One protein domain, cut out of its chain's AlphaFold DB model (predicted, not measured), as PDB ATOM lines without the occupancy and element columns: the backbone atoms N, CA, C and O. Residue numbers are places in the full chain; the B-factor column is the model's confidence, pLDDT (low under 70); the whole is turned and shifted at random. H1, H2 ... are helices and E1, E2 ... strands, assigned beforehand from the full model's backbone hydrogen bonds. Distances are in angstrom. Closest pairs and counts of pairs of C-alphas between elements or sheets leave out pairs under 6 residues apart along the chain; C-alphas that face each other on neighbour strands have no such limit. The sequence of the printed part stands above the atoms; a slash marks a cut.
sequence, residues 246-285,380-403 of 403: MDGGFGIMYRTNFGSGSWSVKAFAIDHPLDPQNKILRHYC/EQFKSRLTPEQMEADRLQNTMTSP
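This is residues 246 to 285 and 380 to 403 of the 403 residues of an uncharacterized protein of Verrucomicrobia bacterium (UniProt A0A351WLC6). With little regular structure, this domain is an elongated chain of parts: a two-stranded hairpin, E1 and E2, at one end, a single helix, H1, at the other, and loops between them, among them residues 251 to 266. The 64 printed residues run E1, E2, H1, the sheet antiparallel, the class mixed, with only 21 residues in named elements. The whole is only just extended, close to loose, with a radius of gyration of the C-alphas of 16.5 A and spans of 51 by 25 by 24 A.

E1, residues 267 to 271, is 13.5 A long and begins at C-alpha 267 (38.230, -53.668, -3.721). E2, residues 280 to 284, measures 13.1 A. H1, residues 388 to 398, measures 15.2 A and ends at C-alpha 398 (43.154, -45.057, 8.651).

The hairpin E1 and E2 is antiparallel at 158 degrees, with a short link. N 281 and O 270 are 2.8 A apart, within hydrogen-bond range. E1 and H1 are apart. In H1, 6 of 7 O i to N i+4 pairs are within range.

The C-alphas farthest apart, of Gln 277 and Ser 384, are 51.2 A apart. Residues 286 to 379 are not printed, leaving 19.7 A between C-alphas 285 and 380. The pLDDT is under 70 at residues 247 to 251, 253 to 265, 281 and 393 to 403.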
ATOM      1  N   MET A 246      58.754 -54.410  -1.849       80.06
ATOM      2  CA  MET A 246      58.631 -53.258  -0.951       80.06
ATOM      3  C   MET A 246      59.068 -53.700   0.448       80.06
ATOM      4  O   MET A 246      58.434 -54.584   1.020       80.06
ATOM      5  N   ASP A 247      60.140 -53.110   0.977       66.62
ATOM      6  CA  ASP A 247      60.689 -53.440   2.298       66.62
ATOM      7  C   ASP A 247      60.375 -52.323   3.299       66.62
ATOM      8  O   ASP A 247      60.810 -51.189   3.110       66.62
ATOM      9  N   GLY A 248      59.588 -52.636   4.331       57.16
ATOM     10  CA  GLY A 248      59.183 -51.677   5.362       57.16
ATOM     11  C   GLY A 248      58.169 -50.628   4.886       57.16
ATOM     12  O   GLY A 248      58.523 -49.524   4.485       57.16
ATOM     13  N   GLY A 249      56.875 -50.944   4.999       60.25
ATOM     14  CA  GLY A 249      55.777 -50.001   4.766       60.25
ATOM     15  C   GLY A 249      54.445 -50.527   5.302       60.25
ATOM     16  O   GLY A 249      54.259 -51.734   5.434       60.25
ATOM     17  N   PHE A 250      53.509 -49.629   5.619       54.22
ATOM     18  CA  PHE A 250      52.251 -49.982   6.295       54.22
ATOM     19  C   PHE A 250      51.222 -50.664   5.378       54.22
ATOM     20  O   PHE A 250      50.328 -51.345   5.861       54.22
ATOM     21  N   GLY A 251      51.359 -50.556   4.052       63.09
ATOM     22  CA  GLY A 251      50.528 -51.259   3.071       63.09
ATOM     23  C   GLY A 251      50.524 -50.575   1.702       63.09
ATOM     24  O   GLY A 251      51.142 -49.528   1.515       63.09
ATOM     25  N   ILE A 252      49.809 -51.155   0.733       71.88
ATOM     26  CA  ILE A 252      49.541 -50.505  -0.559       71.88
ATOM     27  C   ILE A 252      48.310 -49.614  -0.389       71.88
ATOM     28  O   ILE A 252      47.180 -50.099  -0.340       71.88
ATOM     29  N   MET A 253      48.538 -48.307  -0.287       68.56
ATOM     30  CA  MET A 253      47.480 -47.305  -0.187       68.56
ATOM     31  C   MET A 253      46.983 -46.933  -1.585       68.56
ATOM     32  O   MET A 253      47.785 -46.607  -2.459       68.56
ATOM     33  N   TYR A 254      45.668 -46.923  -1.799       69.81
ATOM     34  CA  TYR A 254      45.092 -46.406  -3.038       69.81
ATOM     35  C   TYR A 254      43.832 -45.580  -2.780       69.81
ATOM     36  O   TYR A 254      43.136 -45.733  -1.772       69.81
ATOM     37  N   ARG A 255      43.553 -44.672  -3.716       67.94
ATOM     38  CA  ARG A 255      42.329 -43.874  -3.783       67.94
ATOM     39  C   ARG A 255      41.607 -44.222  -5.070       67.94
ATOM     40  O   ARG A 255      42.238 -44.567  -6.065       67.94
ATOM     41  N   THR A 256      40.291 -44.094  -5.064       63.38
ATOM     42  CA  THR A 256      39.497 -44.222  -6.290       63.38
ATOM     43  C   THR A 256      39.528 -42.951  -7.141       63.38
ATOM     44  O   THR A 256      39.144 -43.016  -8.304       63.38
ATOM     45  N   ASN A 257      40.003 -41.820  -6.595       61.03
ATOM     46  CA  ASN A 257      40.141 -40.549  -7.305       61.03
ATOM     47  C   ASN A 257      41.591 -40.035  -7.249       61.03
ATOM     48  O   ASN A 257      42.232 -40.056  -6.196       61.03
ATOM     49  N   PHE A 258      42.119 -39.571  -8.384       60.72
ATOM     50  CA  PHE A 258      43.496 -39.082  -8.476       60.72
ATOM     51  C   PHE A 258      43.685 -37.807  -7.637       60.72
ATOM     52  O   PHE A 258      42.873 -36.882  -7.694       60.72
ATOM     53  N   GLY A 259      44.746 -37.771  -6.825       55.75
ATOM     54  CA  GLY A 259      45.162 -36.587  -6.061       55.75
ATOM     55  C   GLY A 259      44.205 -36.099  -4.959       55.75
ATOM     56  O   GLY A 259      44.545 -35.164  -4.244       55.75
ATOM     57  N   SER A 260      43.033 -36.715  -4.765       56.28
ATOM     58  CA  SER A 260      41.988 -36.226  -3.851       56.28
ATOM     59  C   SER A 260      41.163 -37.370  -3.246       56.28
ATOM     60  O   SER A 260      41.088 -38.454  -3.816       56.28
ATOM     61  N   GLY A 261      40.559 -37.141  -2.076       59.59
ATOM     62  CA  GLY A 261      39.710 -38.120  -1.381       59.59
ATOM     63  C   GLY A 261      40.438 -38.998  -0.355       59.59
ATOM     64  O   GLY A 261      41.665 -39.000  -0.265       59.59
ATOM     65  N   SER A 262      39.652 -39.720   0.444       65.31
ATOM     66  CA  SER A 262      40.137 -40.643   1.477       65.31
ATOM     67  C   SER A 262      40.735 -41.920   0.880       65.31
ATOM     68  O   SER A 262      40.397 -42.328  -0.235       65.31
ATOM     69  N   TRP A 263      41.610 -42.573   1.642       68.50
ATOM     70  CA  TRP A 263      42.053 -43.938   1.355       68.50
ATOM     71  C   TRP A 263      40.853 -44.900   1.347       68.50
ATOM     72  O   TRP A 263      39.908 -44.707   2.112       68.50
ATOM     73  N   SER A 264      40.844 -45.881   0.439       66.25
ATOM     74  CA  SER A 264      39.662 -46.716   0.170       66.25
ATOM     75  C   SER A 264      39.802 -48.155   0.682       66.25
ATOM     76  O   SER A 264      40.909 -48.673   0.807       66.25
ATOM     77  N   VAL A 265      38.663 -48.812   0.933       68.75
ATOM     78  CA  VAL A 265      38.575 -50.244   1.279       68.75
ATOM     79  C   VAL A 265      39.069 -51.112   0.133       68.75
ATOM     80  O   VAL A 265      38.837 -50.773  -1.030       68.75
ATOM     81  N   LYS A 266      39.694 -52.253   0.448       74.06
ATOM     82  CA  LYS A 266      40.273 -53.155  -0.552       74.06
ATOM     83  C   LYS A 266      39.188 -53.758  -1.450       74.06
ATOM     84  O   LYS A 266      38.368 -54.574  -1.027       74.06
ATOM     85  N   ALA A 267      39.219 -53.362  -2.713       72.75
ATOM     86  CA  ALA A 267      38.230 -53.668  -3.721       72.75
ATOM     87  C   ALA A 267      38.884 -53.747  -5.100       72.75
ATOM     88  O   ALA A 267      39.917 -53.130  -5.353       72.75
ATOM     89  N   PHE A 268      38.239 -54.462  -6.015       73.38
ATOM     90  CA  PHE A 268      38.503 -54.311  -7.441       73.38
ATOM     91  C   PHE A 268      37.214 -53.902  -8.153       73.38
ATOM     92  O   PHE A 268      36.109 -54.268  -7.737       73.38
ATOM     93  N   ALA A 269      37.366 -53.107  -9.205       79.88
ATOM     94  CA  ALA A 269      36.274 -52.639 -10.040       79.88
ATOM     95  C   ALA A 269      36.456 -53.193 -11.452       79.88
ATOM     96  O   ALA A 269      37.561 -53.171 -11.989       79.88
ATOM     97  N   ILE A 270      35.368 -53.678 -12.035       81.38
ATOM     98  CA  ILE A 270      35.285 -54.084 -13.438       81.38
ATOM     99  C   ILE A 270      34.012 -53.498 -14.042       81.38
ATOM    100  O   ILE A 270      33.072 -53.160 -13.313       81.38
ATOM    101  N   ASP A 271      33.947 -53.424 -15.365       89.81
ATOM    102  CA  ASP A 271      32.682 -53.162 -16.047       89.81
ATOM    103  C   ASP A 271      31.654 -54.235 -15.668       89.81
ATOM    104  O   ASP A 271      31.975 -55.420 -15.522       89.81
ATOM    105  N   HIS A 272      30.400 -53.828 -15.465       90.38
ATOM    106  CA  HIS A 272      29.358 -54.763 -15.065       90.38
ATOM    107  C   HIS A 272      29.100 -55.774 -16.196       90.38
ATOM    108  O   HIS A 272      28.746 -55.367 -17.301       90.38
ATOM    109  N   PRO A 273      29.164 -57.094 -15.944       88.88
ATOM    110  CA  PRO A 273      29.150 -58.104 -17.008       88.88
ATOM    111  C   PRO A 273      27.853 -58.140 -17.834       88.88
ATOM    112  O   PRO A 273      27.859 -58.623 -18.961       88.88
ATOM    113  N   LEU A 274      26.739 -57.631 -17.290       88.94
ATOM    114  CA  LEU A 274      25.446 -57.537 -17.992       88.94
ATOM    115  C   LEU A 274      25.136 -56.143 -18.564       88.94
ATOM    116  O   LEU A 274      24.143 -55.995 -19.266       88.94
ATOM    117  N   ASP A 275      25.915 -55.117 -18.211       91.31
ATOM    118  CA  ASP A 275      25.663 -53.726 -18.625       91.31
ATOM    119  C   ASP A 275      26.960 -52.894 -18.552       91.31
ATOM    120  O   ASP A 275      27.068 -51.960 -17.751       91.31
ATOM    121  N   PRO A 276      27.989 -53.267 -19.335       89.44
ATOM    122  CA  PRO A 276      29.328 -52.699 -19.195       89.44
ATOM    123  C   PRO A 276      29.393 -51.224 -19.606       89.44
ATOM    124  O   PRO A 276      30.268 -50.498 -19.158       89.44
ATOM    125  N   GLN A 277      28.451 -50.762 -20.432       88.19
ATOM    126  CA  GLN A 277      28.417 -49.377 -20.907       88.19
ATOM    127  C   GLN A 277      27.895 -48.397 -19.851       88.19
ATOM    128  O   GLN A 277      28.217 -47.214 -19.920       88.19
ATOM    129  N   ASN A 278      27.093 -48.866 -18.885       90.62
ATOM    130  CA  ASN A 278      26.401 -47.983 -17.942       90.62
ATOM    131  C   ASN A 278      26.676 -48.307 -16.467       90.62
ATOM    132  O   ASN A 278      26.262 -47.539 -15.595       90.62
ATOM    133  N   LYS A 279      27.334 -49.432 -16.148       73.00
ATOM    134  CA  LYS A 279      27.536 -49.878 -14.761       73.00
ATOM    135  C   LYS A 279      28.958 -50.363 -14.500       73.00
ATOM    136  O   LYS A 279      29.538 -51.101 -15.286       73.00
ATOM    137  N   ILE A 280      29.447 -50.039 -13.304       86.25
ATOM    138  CA  ILE A 280      30.668 -50.598 -12.718       86.25
ATOM    139  C   ILE A 280      30.278 -51.567 -11.604       86.25
ATOM    140  O   ILE A 280      29.538 -51.202 -10.686       86.25
ATOM    141  N   LEU A 281      30.803 -52.788 -11.667       69.94
ATOM    142  CA  LEU A 281      30.701 -53.780 -10.607       69.94
ATOM    143  C   LEU A 281      31.930 -53.678  -9.702       69.94
ATOM    144  O   LEU A 281      33.067 -53.723 -10.169       69.94
ATOM    145  N   ARG A 282      31.700 -53.541  -8.394       84.19
ATOM    146  CA  ARG A 282      32.755 -53.515  -7.376       84.19
ATOM    147  C   ARG A 282      32.619 -54.722  -6.466       84.19
ATOM    148  O   ARG A 282      31.535 -54.976  -5.946       84.19
ATOM    149  N   HIS A 283      33.726 -55.422  -6.258       79.25
ATOM    150  CA  HIS A 283      33.838 -56.494  -5.277       79.25
ATOM    151  C   HIS A 283      34.761 -56.054  -4.152       79.25
ATOM    152  O   HIS A 283      35.810 -55.472  -4.412       79.25
ATOM    153  N   TYR A 284      34.371 -56.369  -2.921       78.94
ATOM    154  CA  TYR A 284      35.112 -56.033  -1.710       78.94
ATOM    155  C   TYR A 284      35.687 -57.299  -1.080       78.94
ATOM    156  O   TYR A 284      35.097 -58.379  -1.186       78.94
ATOM    157  N   CYS A 285      36.843 -57.171  -0.432       81.62
ATOM    158  CA  CYS A 285      37.377 -58.239   0.403       81.62
ATOM    159  C   CYS A 285      36.492 -58.456   1.644       81.62
ATOM    160  O   CYS A 285      35.827 -57.539   2.116       81.62
ATOM    161  N   GLU A 380      43.955 -57.024  17.847       82.88
ATOM    162  CA  GLU A 380      43.820 -56.014  18.890       82.88
ATOM    163  C   GLU A 380      45.113 -55.889  19.704       82.88
ATOM    164  O   GLU A 380      45.727 -56.878  20.109       82.88
ATOM    165  N   GLN A 381      45.504 -54.651  20.003       83.25
ATOM    166  CA  GLN A 381      46.577 -54.338  20.939       83.25
ATOM    167  C   GLN A 381      46.306 -53.018  21.651       83.25
ATOM    168  O   GLN A 381      45.713 -52.087  21.104       83.25
ATOM    169  N   PHE A 382      46.769 -52.915  22.895       83.06
ATOM    170  CA  PHE A 382      46.681 -51.660  23.624       83.06
ATOM    171  C   PHE A 382      47.592 -50.616  22.985       83.06
ATOM    172  O   PHE A 382      48.782 -50.861  22.804       83.06
ATOM    173  N   LYS A 383      47.065 -49.407  22.761       80.06
ATOM    174  CA  LYS A 383      47.859 -48.256  22.297       80.06
ATOM    175  C   LYS A 383      49.070 -47.973  23.190       80.06
ATOM    176  O   LYS A 383      50.090 -47.523  22.700       80.06
ATOM    177  N   SER A 384      48.986 -48.275  24.486       85.81
ATOM    178  CA  SER A 384      50.107 -48.137  25.427       85.81
ATOM    179  C   SER A 384      51.287 -49.074  25.150       85.81
ATOM    180  O   SER A 384      52.355 -48.875  25.720       85.81
ATOM    181  N   ARG A 385      51.103 -50.101  24.312       80.69
ATOM    182  CA  ARG A 385      52.158 -51.024  23.870       80.69
ATOM    183  C   ARG A 385      52.783 -50.614  22.536       80.69
ATOM    184  O   ARG A 385      53.660 -51.320  22.057       80.69
ATOM    185  N   LEU A 386      52.334 -49.502  21.956       79.38
ATOM    186  CA  LEU A 386      52.840 -48.958  20.705       79.38
ATOM    187  C   LEU A 386      53.654 -47.696  20.963       79.38
ATOM    188  O   LEU A 386      53.305 -46.884  21.824       79.38
ATOM    189  N   THR A 387      54.723 -47.509  20.194       83.25
ATOM    190  CA  THR A 387      55.420 -46.221  20.164       83.25
ATOM    191  C   THR A 387      54.558 -45.172  19.451       83.25
ATOM    192  O   THR A 387      53.695 -45.527  18.640       83.25
ATOM    193  N   PRO A 388      54.767 -43.868  19.707       81.50
ATOM    194  CA  PRO A 388      54.090 -42.807  18.965       81.50
ATOM    195  C   PRO A 388      54.225 -42.950  17.443       81.50
ATOM    196  O   PRO A 388      53.259 -42.707  16.728       81.50
ATOM    197  N   GLU A 389      55.379 -43.407  16.953       78.81
ATOM    198  CA  GLU A 389      55.641 -43.645  15.531       78.81
ATOM    199  C   GLU A 389      54.814 -44.816  14.993       78.81
ATOM    200  O   GLU A 389      54.229 -44.696  13.923       78.81
ATOM    201  N   GLN A 390      54.707 -45.919  15.743       72.88
ATOM    202  CA  GLN A 390      53.848 -47.056  15.382       72.88
ATOM    203  C   GLN A 390      52.363 -46.668  15.395       72.88
ATOM    204  O   GLN A 390      51.598 -47.062  14.520       72.88
ATOM    205  N   MET A 391      51.944 -45.844  16.358       75.75
ATOM    206  CA  MET A 391      50.575 -45.335  16.412       75.75
ATOM    207  C   MET A 391      50.266 -44.374  15.263       75.75
ATOM    208  O   MET A 391      49.148 -44.387  14.752       75.75
ATOM    209  N   GLU A 392      51.205 -43.504  14.894       70.75
ATOM    210  CA  GLU A 392      51.032 -42.569  13.781       70.75
ATOM    211  C   GLU A 392      51.019 -43.306  12.443       70.75
ATOM    212  O   GLU A 392      50.158 -43.065  11.605       70.75
ATOM    213  N   ALA A 393      51.896 -44.288  12.286       66.00
ATOM    214  CA  ALA A 393      51.883 -45.222  11.180       66.00
ATOM    215  C   ALA A 393      50.529 -45.926  10.970       66.00
ATOM    216  O   ALA A 393      49.968 -45.872   9.872       66.00
ATOM    217  N   ASP A 394      49.968 -46.517  12.029       68.00
ATOM    218  CA  ASP A 394      48.652 -47.168  11.987       68.00
ATOM    219  C   ASP A 394      47.522 -46.159  11.691       68.00
ATOM    220  O   ASP A 394      46.521 -46.485  11.045       68.00
ATOM    221  N   ARG A 395      47.658 -44.899  12.132       66.12
ATOM    222  CA  ARG A 395      46.699 -43.823  11.806       66.12
ATOM    223  C   ARG A 395      46.794 -43.366  10.359       66.12
ATOM    224  O   ARG A 395      45.757 -43.073   9.769       66.12
ATOM    225  N   LEU A 396      47.990 -43.302   9.778       59.69
ATOM    226  CA  LEU A 396      48.186 -42.879   8.390       59.69
ATOM    227  C   LEU A 396      47.515 -43.844   7.398       59.69
ATOM    228  O   LEU A 396      47.034 -43.388   6.361       59.69
ATOM    229  N   GLN A 397      47.362 -45.129   7.749       54.84
ATOM    230  CA  GLN A 397      46.487 -46.058   7.014       54.84
ATOM    231  C   GLN A 397      44.994 -45.702   7.111       54.84
ATOM    232  O   GLN A 397      44.247 -45.886   6.153       54.84
ATOM    233  N   ASN A 398      44.559 -45.182   8.259       47.62
ATOM    234  CA  ASN A 398      43.154 -45.057   8.651       47.62
ATOM    235  C   ASN A 398      42.595 -43.628   8.604       47.62
ATOM    236  O   ASN A 398      41.490 -43.395   9.097       47.62
ATOM    237  N   THR A 399      43.306 -42.656   8.026       46.91
ATOM    238  CA  THR A 399      42.789 -41.284   7.862       46.91
ATOM    239  C   THR A 399      41.684 -41.236   6.795       46.91
ATOM    240  O   THR A 399      41.856 -40.791   5.664       46.91
ATOM    241  N   MET A 400      40.505 -41.715   7.199       46.81
ATOM    242  CA  MET A 400      39.210 -41.655   6.518       46.81
ATOM    243  C   MET A 400      38.464 -40.332   6.768       46.81
ATOM    244  O   MET A 400      37.245 -40.274   6.643       46.81
ATOM    245  N   THR A 401      39.151 -39.248   7.119       38.16
ATOM    246  CA  THR A 401      38.490 -37.960   7.373       38.16
ATOM    247  C   THR A 401      39.171 -36.853   6.588       38.16
ATOM    248  O   THR A 401      40.273 -36.427   6.934       38.16
ATOM    249  N   SER A 402      38.501 -36.378   5.536       31.36
ATOM    250  CA  SER A 402      38.648 -34.973   5.154       31.36
ATOM    251  C   SER A 402      38.069 -34.091   6.274       31.36
ATOM    252  O   SER A 402      37.157 -34.554   6.965       31.36
ATOM    253  N   PRO A 403      38.619 -32.879   6.482       38.47
ATOM    254  CA  PRO A 403      38.094 -31.906   7.440       38.47
ATOM    255  C   PRO A 403      36.646 -31.494   7.156       38.47
ATOM    256  O   PRO A 403      36.232 -31.552   5.971       38.47
TER     257      PRO A 403